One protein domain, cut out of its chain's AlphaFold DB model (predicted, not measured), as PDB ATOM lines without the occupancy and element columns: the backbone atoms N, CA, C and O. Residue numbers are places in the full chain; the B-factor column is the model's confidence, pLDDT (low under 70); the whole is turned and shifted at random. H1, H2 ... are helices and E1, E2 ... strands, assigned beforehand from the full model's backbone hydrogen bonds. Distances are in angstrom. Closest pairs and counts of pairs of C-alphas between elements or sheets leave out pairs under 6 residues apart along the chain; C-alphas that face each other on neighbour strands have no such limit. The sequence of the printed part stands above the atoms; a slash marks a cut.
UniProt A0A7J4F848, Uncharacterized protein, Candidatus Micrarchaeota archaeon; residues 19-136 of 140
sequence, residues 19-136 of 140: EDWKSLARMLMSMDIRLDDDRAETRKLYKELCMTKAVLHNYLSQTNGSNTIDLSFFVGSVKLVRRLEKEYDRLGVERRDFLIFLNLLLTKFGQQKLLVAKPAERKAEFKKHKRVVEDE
ATOM      1  N   GLU A  19     252.953 233.520 269.015       85.31
ATOM      2  CA  GLU A  19     252.216 234.037 270.171       85.31
ATOM      3  C   GLU A  19     253.134 234.351 271.358       85.31
ATOM      4  O   GLU A  19     254.107 233.640 271.626       85.31
ATOM      5  N   ASP A  20     252.837 235.411 272.105       86.81
ATOM      6  CA  ASP A  20     253.619 235.756 273.290       86.81
ATOM      7  C   ASP A  20     253.300 234.828 274.480       86.81
ATOM      8  O   ASP A  20     252.214 234.257 274.597       86.81
ATOM      9  N   TRP A  21     254.252 234.682 275.407       88.44
ATOM     10  CA  TRP A  21     254.121 233.764 276.544       88.44
ATOM     11  C   TRP A  21     252.929 234.070 277.459       88.44
ATOM     12  O   TRP A  21     252.333 233.139 278.003       88.44
ATOM     13  N   LYS A  22     252.534 235.343 277.608       88.12
ATOM     14  CA  LYS A  22     251.361 235.710 278.416       88.12
ATOM     15  C   LYS A  22     250.072 235.315 277.713       88.12
ATOM     16  O   LYS A  22     249.132 234.871 278.368       88.12
ATOM     17  N   SER A  23     250.005 235.473 276.397       89.25
ATOM     18  CA  SER A  23     248.872 235.013 275.594       89.25
ATOM     19  C   SER A  23     248.729 233.497 275.684       89.25
ATOM     20  O   SER A  23     247.642 233.020 276.006       89.25
ATOM     21  N   LEU A  24     249.830 232.750 275.599       90.06
ATOM     22  CA  LEU A  24     249.820 231.300 275.817       90.06
ATOM     23  C   LEU A  24     249.398 230.900 277.233       90.06
ATOM     24  O   LEU A  24     248.627 229.956 277.394       90.06
ATOM     25  N   ALA A  25     249.843 231.626 278.261       90.44
ATOM     26  CA  ALA A  25     249.408 231.397 279.638       90.44
ATOM     27  C   ALA A  25     247.891 231.616 279.800       90.44
ATOM     28  O   ALA A  25     247.203 230.799 280.418       90.44
ATOM     29  N   ARG A  26     247.344 232.682 279.198       90.00
ATOM     30  CA  ARG A  26     245.898 232.960 279.200       90.00
ATOM     31  C   ARG A  26     245.110 231.887 278.453       90.00
ATOM     32  O   ARG A  26     244.111 231.403 278.982       90.00
ATOM     33  N   MET A  27     245.581 231.477 277.271       90.69
ATOM     34  CA  MET A  27     244.974 230.391 276.499       90.69
ATOM     35  C   MET A  27     244.928 229.108 277.323       90.69
ATOM     36  O   MET A  27     243.848 228.550 277.509       90.69
ATOM     37  N   LEU A  28     246.060 228.712 277.913       92.06
ATOM     38  CA  LEU A  28     246.161 227.544 278.785       92.06
ATOM     39  C   LEU A  28     245.125 227.587 279.917       92.06
ATOM     40  O   LEU A  28     244.451 226.590 280.169       92.06
ATOM     41  N   MET A  29     244.947 228.740 280.573       91.00
ATOM     42  CA  MET A  29     243.949 228.905 281.639       91.00
ATOM     43  C   MET A  29     242.507 228.812 281.149       91.00
ATOM     44  O   MET A  29     241.671 228.256 281.865       91.00
ATOM     45  N   SER A  30     242.226 229.278 279.935       90.38
ATOM     46  CA  SER A  30     240.898 229.171 279.323       90.38
ATOM     47  C   SER A  30     240.545 227.759 278.845       90.38
ATOM     48  O   SER A  30     239.368 227.473 278.641       90.38
ATOM     49  N   MET A  31     241.529 226.860 278.704       90.56
ATOM     50  CA  MET A  31     241.268 225.495 278.245       90.56
ATOM     51  C   MET A  31     240.422 224.721 279.246       90.56
ATOM     52  O   MET A  31     240.803 224.527 280.405       90.56
ATOM     53  N   ASP A  32     239.291 224.242 278.763       88.62
ATOM     54  CA  ASP A  32     238.380 223.387 279.496       88.62
ATOM     55  C   ASP A  32     238.866 221.935 279.416       88.62
ATOM     56  O   ASP A  32     238.919 221.337 278.343       88.62
ATOM     57  N   ILE A  33     239.263 221.385 280.562       88.62
ATOM     58  CA  ILE A  33     239.678 219.987 280.679       88.62
ATOM     59  C   ILE A  33     238.444 219.231 281.146       88.62
ATOM     60  O   ILE A  33     238.027 219.387 282.290       88.62
ATOM     61  N   ARG A  34     237.849 218.424 280.271       85.44
ATOM     62  CA  ARG A  34     236.741 217.535 280.633       85.44
ATOM     63  C   ARG A  34     237.097 216.119 280.248       85.44
ATOM     64  O   ARG A  34     237.615 215.895 279.159       85.44
ATOM     65  N   LEU A  35     236.832 215.201 281.166       86.56
ATOM     66  CA  LEU A  35     236.891 213.770 280.928       86.56
ATOM     67  C   LEU A  35     235.488 213.237 281.217       86.56
ATOM     68  O   LEU A  35     235.009 213.368 282.343       86.56
ATOM     69  N   ASP A  36     234.829 212.688 280.201       81.75
ATOM     70  CA  ASP A  36     233.417 212.292 280.255       81.75
ATOM     71  C   ASP A  36     233.237 210.889 280.860       81.75
ATOM     72  O   ASP A  36     232.596 210.013 280.285       81.75
ATOM     73  N   ASP A  37     233.867 210.648 282.012       83.94
ATOM     74  CA  ASP A  37     233.889 209.338 282.658       83.94
ATOM     75  C   ASP A  37     234.232 209.440 284.158       83.94
ATOM     76  O   ASP A  37     235.179 210.118 284.564       83.94
ATOM     77  N   ASP A  38     233.452 208.740 284.988       85.44
ATOM     78  CA  ASP A  38     233.541 208.763 286.454       85.44
ATOM     79  C   ASP A  38     234.339 207.579 287.043       85.44
ATOM     80  O   ASP A  38     234.280 207.269 288.236       85.44
ATOM     81  N   ARG A  39     235.142 206.881 286.235       92.25
ATOM     82  CA  ARG A  39     236.107 205.904 286.762       92.25
ATOM     83  C   ARG A  39     237.157 206.592 287.647       92.25
ATOM     84  O   ARG A  39     237.614 207.709 287.394       92.25
ATOM     85  N   ALA A  40     237.601 205.897 288.698       92.94
ATOM     86  CA  ALA A  40     238.593 206.425 289.643       92.94
ATOM     87  C   ALA A  40     239.916 206.824 288.966       92.94
ATOM     88  O   ALA A  40     240.538 207.818 289.342       92.94
ATOM     89  N   GLU A  41     240.323 206.066 287.951       92.38
ATOM     90  CA  GLU A  41     241.517 206.332 287.150       92.38
ATOM     91  C   GLU A  41     241.371 207.605 286.312       92.38
ATOM     92  O   GLU A  41     242.289 208.422 286.275       92.38
ATOM     93  N   THR A  42     240.190 207.833 285.736       92.06
ATOM     94  CA  THR A  42     239.855 209.048 284.987       92.06
ATOM     95  C   THR A  42     239.872 210.274 285.895       92.06
ATOM     96  O   THR A  42     240.492 211.284 285.567       92.06
ATOM     97  N   ARG A  43     239.329 210.175 287.116       92.44
ATOM     98  CA  ARG A  43     239.446 211.250 288.119       92.44
ATOM     99  C   ARG A  43     240.894 211.531 288.527       92.44
ATOM    100  O   ARG A  43     241.246 212.679 288.804       92.44
ATOM    101  N   LYS A  44     241.741 210.499 288.597       93.88
ATOM    102  CA  LYS A  44     243.176 210.660 288.878       93.88
ATOM    103  C   LYS A  44     243.872 211.392 287.731       93.88
ATOM    104  O   LYS A  44     244.592 212.354 287.999       93.88
ATOM    105  N   LEU A  45     243.603 210.993 286.487       93.62
ATOM    106  CA  LEU A  45     244.104 211.673 285.295       93.62
ATOM    107  C   LEU A  45     243.644 213.136 285.267       93.62
ATOM    108  O   LEU A  45     244.470 214.027 285.101       93.62
ATOM    109  N   TYR A  46     242.365 213.412 285.531       93.31
ATOM    110  CA  TYR A  46     241.832 214.776 285.605       93.31
ATOM    111  C   TYR A  46     242.617 215.659 286.584       93.31
ATOM    112  O   TYR A  46     243.048 216.758 286.233       93.31
ATOM    113  N   LYS A  47     242.870 215.167 287.805       93.38
ATOM    114  CA  LYS A  47     243.675 215.897 288.799       93.38
ATOM    115  C   LYS A  47     245.087 216.176 288.288       93.38
ATOM    116  O   LYS A  47     245.586 217.284 288.459       93.38
ATOM    117  N   GLU A  48     245.720 215.196 287.653       93.81
ATOM    118  CA  GLU A  48     247.055 215.347 287.073       93.81
ATOM    119  C   GLU A  48     247.093 216.401 285.960       93.81
ATOM    120  O   GLU A  48     248.003 217.233 285.926       93.81
ATOM    121  N   LEU A  49     246.077 216.424 285.097       94.06
ATOM    122  CA  LEU A  49     245.928 217.425 284.043       94.06
ATOM    123  C   LEU A  49     245.736 218.832 284.625       94.06
ATOM    124  O   LEU A  49     246.409 219.768 284.197       94.06
ATOM    125  N   CYS A  50     244.901 218.977 285.656       93.38
ATOM    126  CA  CYS A  50     244.706 220.246 286.357       93.38
ATOM    127  C   CYS A  50     245.994 220.750 287.027       93.38
ATOM    128  O   CYS A  50     246.321 221.933 286.926       93.38
ATOM    129  N   MET A  51     246.764 219.864 287.668       93.25
ATOM    130  CA  MET A  51     248.070 220.229 288.229       93.25
ATOM    131  C   MET A  51     249.058 220.635 287.134       93.25
ATOM    132  O   MET A  51     249.743 221.647 287.270       93.25
ATOM    133  N   THR A  52     249.106 219.883 286.033       93.50
ATOM    134  CA  THR A  52     249.962 220.183 284.877       93.50
ATOM    135  C   THR A  52     249.644 221.565 284.316       93.50
ATOM    136  O   THR A  52     250.547 222.383 284.138       93.50
ATOM    137  N   LYS A  53     248.354 221.864 284.127       94.12
ATOM    138  CA  LYS A  53     247.856 223.177 283.709       94.12
ATOM    139  C   LYS A  53     248.327 224.289 284.651       94.12
ATOM    140  O   LYS A  53     248.846 225.296 284.180       94.12
ATOM    141  N   ALA A  54     248.203 224.106 285.966       91.75
ATOM    142  CA  ALA A  54     248.622 225.105 286.950       91.75
ATOM    143  C   ALA A  54     250.144 225.353 286.944       91.75
ATOM    144  O   ALA A  54     250.585 226.504 286.945       91.75
ATOM    145  N   VAL A  55     250.948 224.284 286.899       91.50
ATOM    146  CA  VAL A  55     252.419 224.373 286.867       91.50
ATOM    147  C   VAL A  55     252.893 225.075 285.598       91.50
ATOM    148  O   VAL A  55     253.709 225.994 285.675       91.50
ATOM    149  N   LEU A  56     252.354 224.686 284.441       91.44
ATOM    150  CA  LEU A  56     252.689 225.314 283.166       91.44
ATOM    151  C   LEU A  56     252.238 226.770 283.123       91.44
ATOM    152  O   LEU A  56     253.017 227.619 282.712       91.44
ATOM    153  N   HIS A  57     251.037 227.096 283.605       92.12
ATOM    154  CA  HIS A  57     250.581 228.483 283.674       92.12
ATOM    155  C   HIS A  57     251.537 229.351 284.496       92.12
ATOM    156  O   HIS A  57     251.921 230.436 284.054       92.12
ATOM    157  N   ASN A  58     251.951 228.865 285.669       89.62
ATOM    158  CA  ASN A  58     252.902 229.578 286.511       89.62
ATOM    159  C   ASN A  58     254.248 229.764 285.795       89.62
ATOM    160  O   ASN A  58     254.779 230.871 285.769       89.62
ATOM    161  N   TYR A  59     254.758 228.712 285.149       88.81
ATOM    162  CA  TYR A  59     255.985 228.795 284.360       88.81
ATOM    163  C   TYR A  59     255.869 229.837 283.238       88.81
ATOM    164  O   TYR A  59     256.662 230.772 283.177       88.81
ATOM    165  N   LEU A  60     254.849 229.739 282.385       88.75
ATOM    166  CA  LEU A  60     254.648 230.642 281.247       88.75
ATOM    167  C   LEU A  60     254.457 232.100 281.685       88.75
ATOM    168  O   LEU A  60     254.975 233.008 281.039       88.75
ATOM    169  N   SER A  61     253.779 232.324 282.812       86.81
ATOM    170  CA  SER A  61     253.571 233.665 283.374       86.81
ATOM    171  C   SER A  61     254.867 234.301 283.885       86.81
ATOM    172  O   SER A  61     255.027 235.518 283.807       86.81
ATOM    173  N   GLN A  62     255.794 233.488 284.402       83.75
ATOM    174  CA  GLN A  62     257.080 233.949 284.934       83.75
ATOM    175  C   GLN A  62     258.170 234.069 283.863       83.75
ATOM    176  O   GLN A  62     259.042 234.928 283.970       83.75
ATOM    177  N   THR A  63     258.121 233.251 282.806       71.69
ATOM    178  CA  THR A  63     259.175 233.149 281.769       71.69
ATOM    179  C   THR A  63     259.116 234.298 280.752       71.69
ATOM    180  O   THR A  63     259.526 234.179 279.600       71.69
ATOM    181  N   ASN A  64     258.583 235.443 281.166       59.22
ATOM    182  CA  ASN A  64     258.223 236.552 280.305       59.22
ATOM    183  C   ASN A  64     259.471 237.184 279.648       59.22
ATOM    184  O   ASN A  64     260.082 238.096 280.199       59.22
ATOM    185  N   GLY A  65     259.851 236.687 278.466       58.44
ATOM    186  CA  GLY A  65     260.896 237.266 277.614       58.44
ATOM    187  C   GLY A  65     262.289 236.639 277.715       58.44
ATOM    188  O   GLY A  65     263.191 237.100 277.017       58.44
ATOM    189  N   SER A  66     262.502 235.584 278.510       65.44
ATOM    190  CA  SER A  66     263.771 234.852 278.429       65.44
ATOM    191  C   SER A  66     263.728 233.925 277.207       65.44
ATOM    192  O   SER A  66     262.857 233.066 277.064       65.44
ATOM    193  N   ASN A  67     264.652 234.103 276.259       77.44
ATOM    194  CA  ASN A  67     264.763 233.237 275.074       77.44
ATOM    195  C   ASN A  67     265.394 231.873 275.425       77.44
ATOM    196  O   ASN A  67     266.190 231.316 274.668       77.44
ATOM    197  N   THR A  68     265.123 231.389 276.634       84.75
ATOM    198  CA  THR A  68     265.845 230.301 277.270       84.75
ATOM    199  C   THR A  68     264.915 229.414 278.075       84.75
ATOM    200  O   THR A  68     264.053 229.927 278.784       84.75
ATOM    201  N   ILE A  69     265.161 228.107 278.052       87.81
ATOM    202  CA  ILE A  69     264.423 227.116 278.840       87.81
ATOM    203  C   ILE A  69     265.388 226.207 279.597       87.81
ATOM    204  O   ILE A  69     266.413 225.795 279.057       87.81
ATOM    205  N   ASP A  70     265.077 225.888 280.852       88.25
ATOM    206  CA  ASP A  70     265.857 224.914 281.618       88.25
ATOM    207  C   ASP A  70     265.731 223.517 280.992       88.25
ATOM    208  O   ASP A  70     264.626 223.032 280.734       88.25
ATOM    209  N   LEU A  71     266.864 222.850 280.755       85.38
ATOM    210  CA  LEU A  71     266.883 221.531 280.118       85.38
ATOM    211  C   LEU A  71     266.105 220.483 280.928       85.38
ATOM    212  O   LEU A  71     265.414 219.645 280.346       85.38
ATOM    213  N   SER A  72     266.203 220.515 282.258       86.94
ATOM    214  CA  SER A  72     265.515 219.547 283.121       86.94
ATOM    215  C   SER A  72     264.006 219.743 283.040       86.94
ATOM    216  O   SER A  72     263.263 218.766 282.934       86.94
ATOM    217  N   PHE A  73     263.562 221.000 283.022       89.06
ATOM    218  CA  PHE A  73     262.165 221.358 282.808       89.06
ATOM    219  C   PHE A  73     261.663 220.913 281.427       89.06
ATOM    220  O   PHE A  73     260.606 220.286 281.335       89.06
ATOM    221  N   PHE A  74     262.432 221.159 280.361       90.00
ATOM    222  CA  PHE A  74     262.071 220.736 279.006       90.00
ATOM    223  C   PHE A  74     261.932 219.210 278.901       90.00
ATOM    224  O   PHE A  74     260.890 218.701 278.488       90.00
ATOM    225  N   VAL A  75     262.938 218.459 279.359       90.56
ATOM    226  CA  VAL A  75     262.912 216.985 279.357       90.56
ATOM    227  C   VAL A  75     261.775 216.447 280.226       90.56
ATOM    228  O   VAL A  75     261.110 215.480 279.843       90.56
ATOM    229  N   GLY A  76     261.536 217.059 281.389       91.50
ATOM    230  CA  GLY A  76     260.420 216.719 282.267       91.50
ATOM    231  C   GLY A  76     259.071 216.900 281.576       91.50
ATOM    232  O   GLY A  76     258.238 215.997 281.621       91.50
ATOM    233  N   SER A  77     258.899 218.012 280.860       91.38
ATOM    234  CA  SER A  77     257.682 218.323 280.105       91.38
ATOM    235  C   SER A  77     257.445 217.323 278.968       91.38
ATOM    236  O   SER A  77     256.345 216.794 278.847       91.38
ATOM    237  N   VAL A  78     258.481 216.960 278.200       92.88
ATOM    238  CA  VAL A  78     258.377 215.930 277.144       92.88
ATOM    239  C   VAL A  78     257.962 214.573 277.719       92.88
ATOM    240  O   VAL A  78     257.087 213.897 277.177       92.88
ATOM    241  N   LYS A  79     258.576 214.150 278.832       94.00
ATOM    242  CA  LYS A  79     258.227 212.882 279.494       94.00
ATOM    243  C   LYS A  79     256.800 212.893 280.035       94.00
ATOM    244  O   LYS A  79     256.118 211.874 279.940       94.00
ATOM    245  N   LEU A  80     256.368 214.022 280.593       93.19
ATOM    246  CA  LEU A  80     255.014 214.208 281.097       93.19
ATOM    247  C   LEU A  80     253.987 214.070 279.973       93.19
ATOM    248  O   LEU A  80     253.081 213.255 280.104       93.19
ATOM    249  N   VAL A  81     254.161 214.785 278.857       93.50
ATOM    250  CA  VAL A  81     253.227 214.718 277.719       93.50
ATOM    251  C   VAL A  81     253.123 213.295 277.175       93.50
ATOM    252  O   VAL A  81     252.020 212.772 277.076       93.50
ATOM    253  N   ARG A  82     254.251 212.600 276.978       93.50
ATOM    254  CA  ARG A  82     254.250 211.187 276.552       93.50
ATOM    255  C   ARG A  82     253.543 210.249 277.528       93.50
ATOM    256  O   ARG A  82     252.981 209.237 277.119       93.50
ATOM    257  N   ARG A  83     253.624 210.520 278.834       95.38
ATOM    258  CA  ARG A  83     252.882 209.747 279.839       95.38
ATOM    259  C   ARG A  83     251.385 210.020 279.720       95.38
ATOM    260  O   ARG A  83     250.615 209.069 279.721       95.38
ATOM    261  N   LEU A  84     250.993 211.289 279.606       94.00
ATOM    262  CA  LEU A  84     249.593 211.683 279.453       94.00
ATOM    263  C   LEU A  84     248.986 211.095 278.174       94.00
ATOM    264  O   LEU A  84     247.881 210.577 278.239       94.00
ATOM    265  N   GLU A  85     249.719 211.079 277.058       94.06
ATOM    266  CA  GLU A  85     249.303 210.427 275.803       94.06
ATOM    267  C   GLU A  85     248.928 208.964 276.025       94.06
ATOM    268  O   GLU A  85     247.824 208.541 275.690       94.06
ATOM    269  N   LYS A  86     249.814 208.212 276.688       95.00
ATOM    270  CA  LYS A  86     249.563 206.804 277.015       95.00
ATOM    271  C   LYS A  86     248.348 206.618 277.915       95.00
ATOM    272  O   LYS A  86     247.614 205.654 277.730       95.00
ATOM    273  N   GLU A  87     248.133 207.502 278.888       93.62
ATOM    274  CA  GLU A  87     246.952 207.431 279.756       93.62
ATOM    275  C   GLU A  87     245.660 207.762 278.999       93.62
ATOM    276  O   GLU A  87     244.648 207.103 279.225       93.62
ATOM    277  N   TYR A  88     245.693 208.724 278.073       93.12
ATOM    278  CA  TYR A  88     244.556 209.032 277.200       93.12
ATOM    279  C   TYR A  88     244.206 207.838 276.316       93.12
ATOM    280  O   TYR A  88     243.038 207.461 276.244       93.12
ATOM    281  N   ASP A  89     245.206 207.215 275.688       93.31
ATOM    282  CA  ASP A  89     245.020 206.013 274.871       93.31
ATOM    283  C   ASP A  89     244.470 204.849 275.709       93.31
ATOM    284  O   ASP A  89     243.500 204.202 275.321       93.31
ATOM    285  N   ARG A  90     245.051 204.611 276.894       94.62
ATOM    286  CA  ARG A  90     244.652 203.530 277.809       94.62
ATOM    287  C   ARG A  90     243.212 203.677 278.299       94.62
ATOM    288  O   ARG A  90     242.520 202.674 278.450       94.62
ATOM    289  N   LEU A  91     242.780 204.903 278.590       91.25
ATOM    290  CA  LEU A  91     241.443 205.186 279.116       91.25
ATOM    291  C   LEU A  91     240.392 205.418 278.022       91.25
ATOM    292  O   LEU A  91     239.205 205.444 278.349       91.25
ATOM    293  N   GLY A  92     240.807 205.539 276.757       89.50
ATOM    294  CA  GLY A  92     239.917 205.811 275.628       89.50
ATOM    295  C   GLY A  92     239.396 207.248 275.608       89.50
ATOM    296  O   GLY A  92     238.252 207.480 275.239       89.50
ATOM    297  N   VAL A  93     240.204 208.220 276.044       88.44
ATOM    298  CA  VAL A  93     239.805 209.635 276.063       88.44
ATOM    299  C   VAL A  93     239.850 210.206 274.643       88.44
ATOM    300  O   VAL A  93     240.921 210.318 274.035       88.44
ATOM    301  N   GLU A  94     238.684 210.594 274.123       86.44
ATOM    302  CA  GLU A  94     238.542 211.142 272.767       86.44
ATOM    303  C   GLU A  94     238.924 212.624 272.685       86.44
ATOM    304  O   GLU A  94     239.601 213.046 271.748       86.44
ATOM    305  N   ARG A  95     238.540 213.425 273.687       85.75
ATOM    306  CA  ARG A  95     238.811 214.866 273.694       85.75
ATOM    307  C   ARG A  95     240.281 215.147 274.006       85.75
ATOM    308  O   ARG A  95     240.696 215.122 275.160       85.75
ATOM    309  N   ARG A  96     241.067 215.445 272.968       88.75
ATOM    310  CA  ARG A  96     242.533 215.619 273.045       88.75
ATOM    311  C   ARG A  96     243.019 217.064 272.980       88.75
ATOM    312  O   ARG A  96     244.227 217.272 272.980       88.75
ATOM    313  N   ASP A  97     242.126 218.056 272.992       88.44
ATOM    314  CA  ASP A  97     242.458 219.484 272.824       88.44
ATOM    315  C   ASP A  97     243.619 219.940 273.719       88.44
ATOM    316  O   ASP A  97     244.586 220.543 273.256       88.44
ATOM    317  N   PHE A  98     243.549 219.610 275.013       91.00
ATOM    318  CA  PHE A  98     244.588 219.963 275.981       91.00
ATOM    319  C   PHE A  98     245.933 219.326 275.631       91.00
ATOM    320  O   PHE A  98     246.976 219.962 275.737       91.00
ATOM    321  N   LEU A  99     245.913 218.080 275.175       90.94
ATOM    322  CA  LEU A  99     247.105 217.319 274.844       90.94
ATOM    323  C   LEU A  99     247.748 217.817 273.541       90.94
ATOM    324  O   LEU A  99     248.969 217.960 273.469       90.94
ATOM    325  N   ILE A 100     246.927 218.187 272.556       90.06
ATOM    326  CA  ILE A 100     247.362 218.883 271.340       90.06
ATOM    327  C   ILE A 100     248.044 220.202 271.716       90.06
ATOM    328  O   ILE A 100     249.168 220.456 271.292       90.06
ATOM    329  N   PHE A 101     247.427 221.009 272.585       90.81
ATOM    330  CA  PHE A 101     248.027 222.261 273.046       90.81
ATOM    331  C   PHE A 101     249.372 222.046 273.753       90.81
ATOM    332  O   PHE A 101     250.322 222.786 273.498       90.81
ATOM    333  N   LEU A 102     249.489 221.018 274.601       92.12
ATOM    334  CA  LEU A 102     250.758 220.670 275.244       92.12
ATOM    335  C   LEU A 102     251.843 220.313 274.222       92.12
ATOM    336  O   LEU A 102     252.976 220.773 274.362       92.12
ATOM    337  N   ASN A 103     251.511 219.543 273.186       90.38
ATOM    338  CA  ASN A 103     252.450 219.210 272.116       90.38
ATOM    339  C   ASN A 103     252.904 220.457 271.340       90.38
ATOM    340  O   ASN A 103     254.099 220.638 271.107       90.38
ATOM    341  N   LEU A 104     251.987 221.373 271.023       89.25
ATOM    342  CA  LEU A 104     252.330 222.643 270.373       89.25
ATOM    343  C   LEU A 104     253.218 223.521 271.272       89.25
ATOM    344  O   LEU A 104     254.167 224.152 270.797       89.25
ATOM    345  N   LEU A 105     252.974 223.511 272.585       90.06
ATOM    346  CA  LEU A 105     253.809 224.212 273.557       90.06
ATOM    347  C   LEU A 105     255.227 223.622 273.631       90.06
ATOM    348  O   LEU A 105     256.197 224.377 273.687       90.06
ATOM    349  N   LEU A 106     255.368 222.291 273.577       90.06
ATOM    350  CA  LEU A 106     256.673 221.627 273.509       90.06
ATOM    351  C   LEU A 106     257.452 222.018 272.249       90.06
ATOM    352  O   LEU A 106     258.657 222.254 272.337       90.06
ATOM    353  N   THR A 107     256.779 222.142 271.103       88.19
ATOM    354  CA  THR A 107     257.402 222.633 269.864       88.19
ATOM    355  C   THR A 107     257.957 224.042 270.052       88.19
ATOM    356  O   THR A 107     259.105 224.305 269.692       88.19
ATOM    357  N   LYS A 108     257.191 224.937 270.689       86.94
ATOM    358  CA  LYS A 108     257.649 226.298 270.997       86.94
ATOM    359  C   LYS A 108     258.822 226.313 271.981       86.94
ATOM    360  O   LYS A 108     259.782 227.053 271.776       86.94
ATOM    361  N   PHE A 109     258.793 225.479 273.020       88.12
ATOM    362  CA  PHE A 109     259.930 225.306 273.928       88.12
ATOM    363  C   PHE A 109     261.187 224.820 273.202       88.12
ATOM    364  O   PHE A 109     262.280 225.304 273.489       88.12
ATOM    365  N   GLY A 110     261.040 223.924 272.224       85.25
ATOM    366  CA  GLY A 110     262.145 223.430 271.398       85.25
ATOM    367  C   GLY A 110     262.843 224.510 270.562       85.25
ATOM    368  O   GLY A 110     263.978 224.307 270.138       85.25
ATOM    369  N   GLN A 111     262.205 225.665 270.351       84.94
ATOM    370  CA  GLN A 111     262.791 226.810 269.647       84.94
ATOM    371  C   GLN A 111     263.588 227.746 270.576       84.94
ATOM    372  O   GLN A 111     264.313 228.617 270.091       84.94
ATOM    373  N   GLN A 112     263.477 227.588 271.900       84.81
ATOM    374  CA  GLN A 112     264.235 228.379 272.874       84.81
ATOM    375  C   GLN A 112     265.647 227.814 273.086       84.81
ATOM    376  O   GLN A 112     265.908 226.624 272.910       84.81
ATOM    377  N   LYS A 113     266.585 228.659 273.532       85.56
ATOM    378  CA  LYS A 113     267.941 228.211 273.882       85.56
ATOM    379  C   LYS A 113     267.915 227.380 275.168       85.56
ATOM    380  O   LYS A 113     267.417 227.824 276.198       85.56
ATOM    381  N   LEU A 114     268.500 226.189 275.145       84.31
ATOM    382  CA  LEU A 114     268.562 225.331 276.327       84.31
ATOM    383  C   LEU A 114     269.575 225.873 277.348       84.31
ATOM    384  O   LEU A 114     270.752 226.057 277.036       84.31
ATOM    385  N   LEU A 115     269.131 226.075 278.586       82.50
ATOM    386  CA  LEU A 115     269.992 226.294 279.741       82.50
ATOM    387  C   LEU A 115     270.320 224.945 280.363       82.50
ATOM    388  O   LEU A 115     269.461 224.253 280.910       82.50
ATOM    389  N   VAL A 116     271.592 224.580 280.279       77.62
ATOM    390  CA  VAL A 116     272.116 223.386 280.928       77.62
ATOM    391  C   VAL A 116     272.744 223.822 282.240       77.62
ATOM    392  O   VAL A 116     273.816 224.430 282.257       77.62
ATOM    393  N   ALA A 117     272.089 223.514 283.358       65.56
ATOM    394  CA  ALA A 117     272.746 223.610 284.652       65.56
ATOM    395  C   ALA A 117     273.922 222.628 284.649       65.56
ATOM    396  O   ALA A 117     273.707 221.425 284.549       65.56
ATOM    397  N   LYS A 118     275.161 223.125 284.729       64.38
ATOM    398  CA  LYS A 118     276.363 222.288 284.791       64.38
ATOM    399  C   LYS A 118     276.523 221.738 286.213       64.38
ATOM    400  O   LYS A 118     277.023 222.441 287.095       64.38
ATOM    401  N   PRO A 119     276.117 220.487 286.490       59.09
ATOM    402  CA  PRO A 119     276.021 220.000 287.863       59.09
ATOM    403  C   PRO A 119     277.410 219.760 288.466       59.09
ATOM    404  O   PRO A 119     277.588 219.859 289.677       59.09
ATOM    405  N   ALA A 120     278.401 219.466 287.616       58.62
ATOM    406  CA  ALA A 120     279.794 219.277 288.006       58.62
ATOM    407  C   ALA A 120     280.433 220.575 288.528       58.62
ATOM    408  O   ALA A 120     281.129 220.539 289.540       58.62
ATOM    409  N   GLU A 121     280.142 221.717 287.897       57.56
ATOM    410  CA  GLU A 121     280.656 223.025 288.322       57.56
ATOM    411  C   GLU A 121     280.024 223.449 289.655       57.56
ATOM    412  O   GLU A 121     280.747 223.788 290.591       57.56
ATOM    413  N   ARG A 122     278.704 223.271 289.821       57.69
ATOM    414  CA  ARG A 122     278.034 223.525 291.109       57.69
ATOM    415  C   ARG A 122     278.526 222.604 292.230       57.69
ATOM    416  O   ARG A 122     278.744 223.063 293.346       57.69
ATOM    417  N   LYS A 123     278.750 221.308 291.964       58.06
ATOM    418  CA  LYS A 123     279.352 220.389 292.954       58.06
ATOM    419  C   LYS A 123     280.773 220.810 293.339       58.06
ATOM    420  O   LYS A 123     281.140 220.679 294.505       58.06
ATOM    421  N   ALA A 124     281.565 221.309 292.391       56.84
ATOM    422  CA  ALA A 124     282.904 221.820 292.663       56.84
ATOM    423  C   ALA A 124     282.868 223.094 293.526       56.84
ATOM    424  O   ALA A 124     283.661 223.214 294.458       56.84
ATOM    425  N   GLU A 125     281.921 224.003 293.284       57.31
ATOM    426  CA  GLU A 125     281.692 225.193 294.117       57.31
ATOM    427  C   GLU A 125     281.232 224.839 295.535       57.31
ATOM    428  O   GLU A 125     281.814 225.335 296.500       57.31
ATOM    429  N   PHE A 126     280.274 223.917 295.687       57.62
ATOM    430  CA  PHE A 126     279.867 223.404 297.001       57.62
ATOM    431  C   PHE A 126     281.037 222.753 297.747       57.62
ATOM    432  O   PHE A 126     281.198 222.969 298.944       57.62
ATOM    433  N   LYS A 127     281.895 221.990 297.055       57.94
ATOM    434  CA  LYS A 127     283.086 221.374 297.663       57.94
ATOM    435  C   LYS A 127     284.121 222.415 298.108       57.94
ATOM    436  O   LYS A 127     284.780 222.199 299.120       57.94
ATOM    437  N   LYS A 128     284.255 223.535 297.387       59.41
ATOM    438  CA  LYS A 128     285.098 224.669 297.801       59.41
ATOM    439  C   LYS A 128     284.554 225.342 299.063       59.41
ATOM    440  O   LYS A 128     285.318 225.546 299.993       59.41
ATOM    441  N   HIS A 129     283.251 225.608 299.126       58.06
ATOM    442  CA  HIS A 129     282.634 226.276 300.280       58.06
ATOM    443  C   HIS A 129     282.536 225.364 301.509       58.06
ATOM    444  O   HIS A 129     282.683 225.833 302.629       58.06
ATOM    445  N   LYS A 130     282.366 224.051 301.322       52.81
ATOM    446  CA  LYS A 130     282.358 223.089 302.432       52.81
ATOM    447  C   LYS A 130     283.721 222.985 303.135       52.81
ATOM    448  O   LYS A 130     283.747 222.802 304.343       52.81
ATOM    449  N   ARG A 131     284.834 223.169 302.409       51.28
ATOM    450  CA  ARG A 131     286.177 223.254 303.013       51.28
ATOM    451  C   ARG A 131     286.365 224.497 303.886       51.28
ATOM    452  O   ARG A 131     287.035 224.405 304.898       51.28
ATOM    453  N   VAL A 132     285.738 225.623 303.534       52.00
ATOM    454  CA  VAL A 132     285.826 226.865 304.326       52.00
ATOM    455  C   VAL A 132     285.151 226.706 305.696       52.00
ATOM    456  O   VAL A 132     285.640 227.239 306.680       52.00
ATOM    457  N   VAL A 133     284.069 225.925 305.782       50.56
ATOM    458  CA  VAL A 133     283.335 225.692 307.043       50.56
ATOM    459  C   VAL A 133     284.047 224.688 307.962       50.56
ATOM    460  O   VAL A 133     283.891 224.754 309.176       50.56
ATOM    461  N   GLU A 134     284.829 223.757 307.408       49.75
ATOM    462  CA  GLU A 134     285.595 222.780 308.201       49.75
ATOM    463  C   GLU A 134     286.890 223.384 308.786       49.75
ATOM    464  O   GLU A 134     287.302 222.967 309.865       49.75
ATOM    465  N   ASP A 135     287.483 224.400 308.142       50.06
ATOM    466  CA  ASP A 135     288.709 225.069 308.620       50.06
ATOM    467  C   ASP A 135     288.458 226.168 309.684       50.06
ATOM    468  O   ASP A 135     289.399 226.605 310.345       50.06
ATOM    469  N   GLU A 136     287.210 226.602 309.902       44.78
ATOM    470  CA  GLU A 136     286.848 227.575 310.958       44.78
ATOM    471  C   GLU A 136     286.470 226.926 312.303       44.78
ATOM    472  O   GLU A 136     286.179 227.628 313.275       44.78
TER     473      GLU A 136
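AT A GLANCE: This is residues 19 to 136 of the 140 residues of an uncharacterized protein of Candidatus Micrarchaeota archaeon (UniProt A0A7J4F848). Two helical hairpins, H1 with H2 and H3 with H4, are laid over each other in two layers to make a four-helix body, with the two short strands E1 and E2 side by side at one end. From that end residues 118 to 136, with H5 in them, stick out as a free arm that makes much of the length. The 118 printed residues run H1, H2, E1, H3, H4, E2, H5, mostly helix, and E1 and E2 form a parallel sheet. The whole is loose, with a radius of gyration of the C-alphas of 18.8 A, and only just elongated, spanning 63 by 34 by 19 A.

HOW THE PARTS SIT: Begin with H1, residues 21 to 30, and H2, residues 40 to 62: they form a helical hairpin, opposite ways at a shallow tilt of 27 degrees. H2 touches H1 with residues 53 to 61 alone; the closest C-alphas, of Ala 25 and His 57, are 5.1 A apart. Next look at H3, residues 71 to 91, and H4, residues 97 to 110, a second helical hairpin: they touch, closest at the C-alphas of Val 81 and Leu 102, 6.9 A, opposite ways at a shallow tilt of 23 degrees. H2 and H3 are close but not clearly touching, with the C-alphas of Thr 42 and Leu 91 closest at 7.2 A. H4 is near both H1 and H2, while H1 and H3 are apart. E1, residues 68 to 70, and E2, residues 113 to 115, are parallel neighbours at 37 degrees; look for N 69 and O 113 at 2.9 A and N 115 and O 69 at 2.8 A, within hydrogen-bond range. E1, H3, H4 and E2 make a strand-helix-strand unit, two parallel neighbour strands joined through helices, with a right-handed crossover. H5, residues 119 to 135, touches no helix. Every O i to N i+4 pair is within hydrogen-bond range in H1, H2, H3 and H4, and 12 of 13 are in H5.

IN THESE COORDINATES: Find C-alpha 21 at (254.121, 233.764, 276.544), where H1 begins its 14.3 A. H2 runs 33.5 A from C-alpha 40 at (238.593, 206.425, 289.643). E1 is 6.9 A long, H3 30.3 A, H4 20.1 A and E2 6.5 A. H5 runs 24.9 A to C-alpha 135 at (288.709, 225.069, 308.620).

THE WHOLE: The C-alphas farthest apart, of Glu 94 and Glu 136, are 63.7 A apart. The printed part has no cut and no long link. Look for pLDDT under 70 at residues 64 to 66 and 117 to 136.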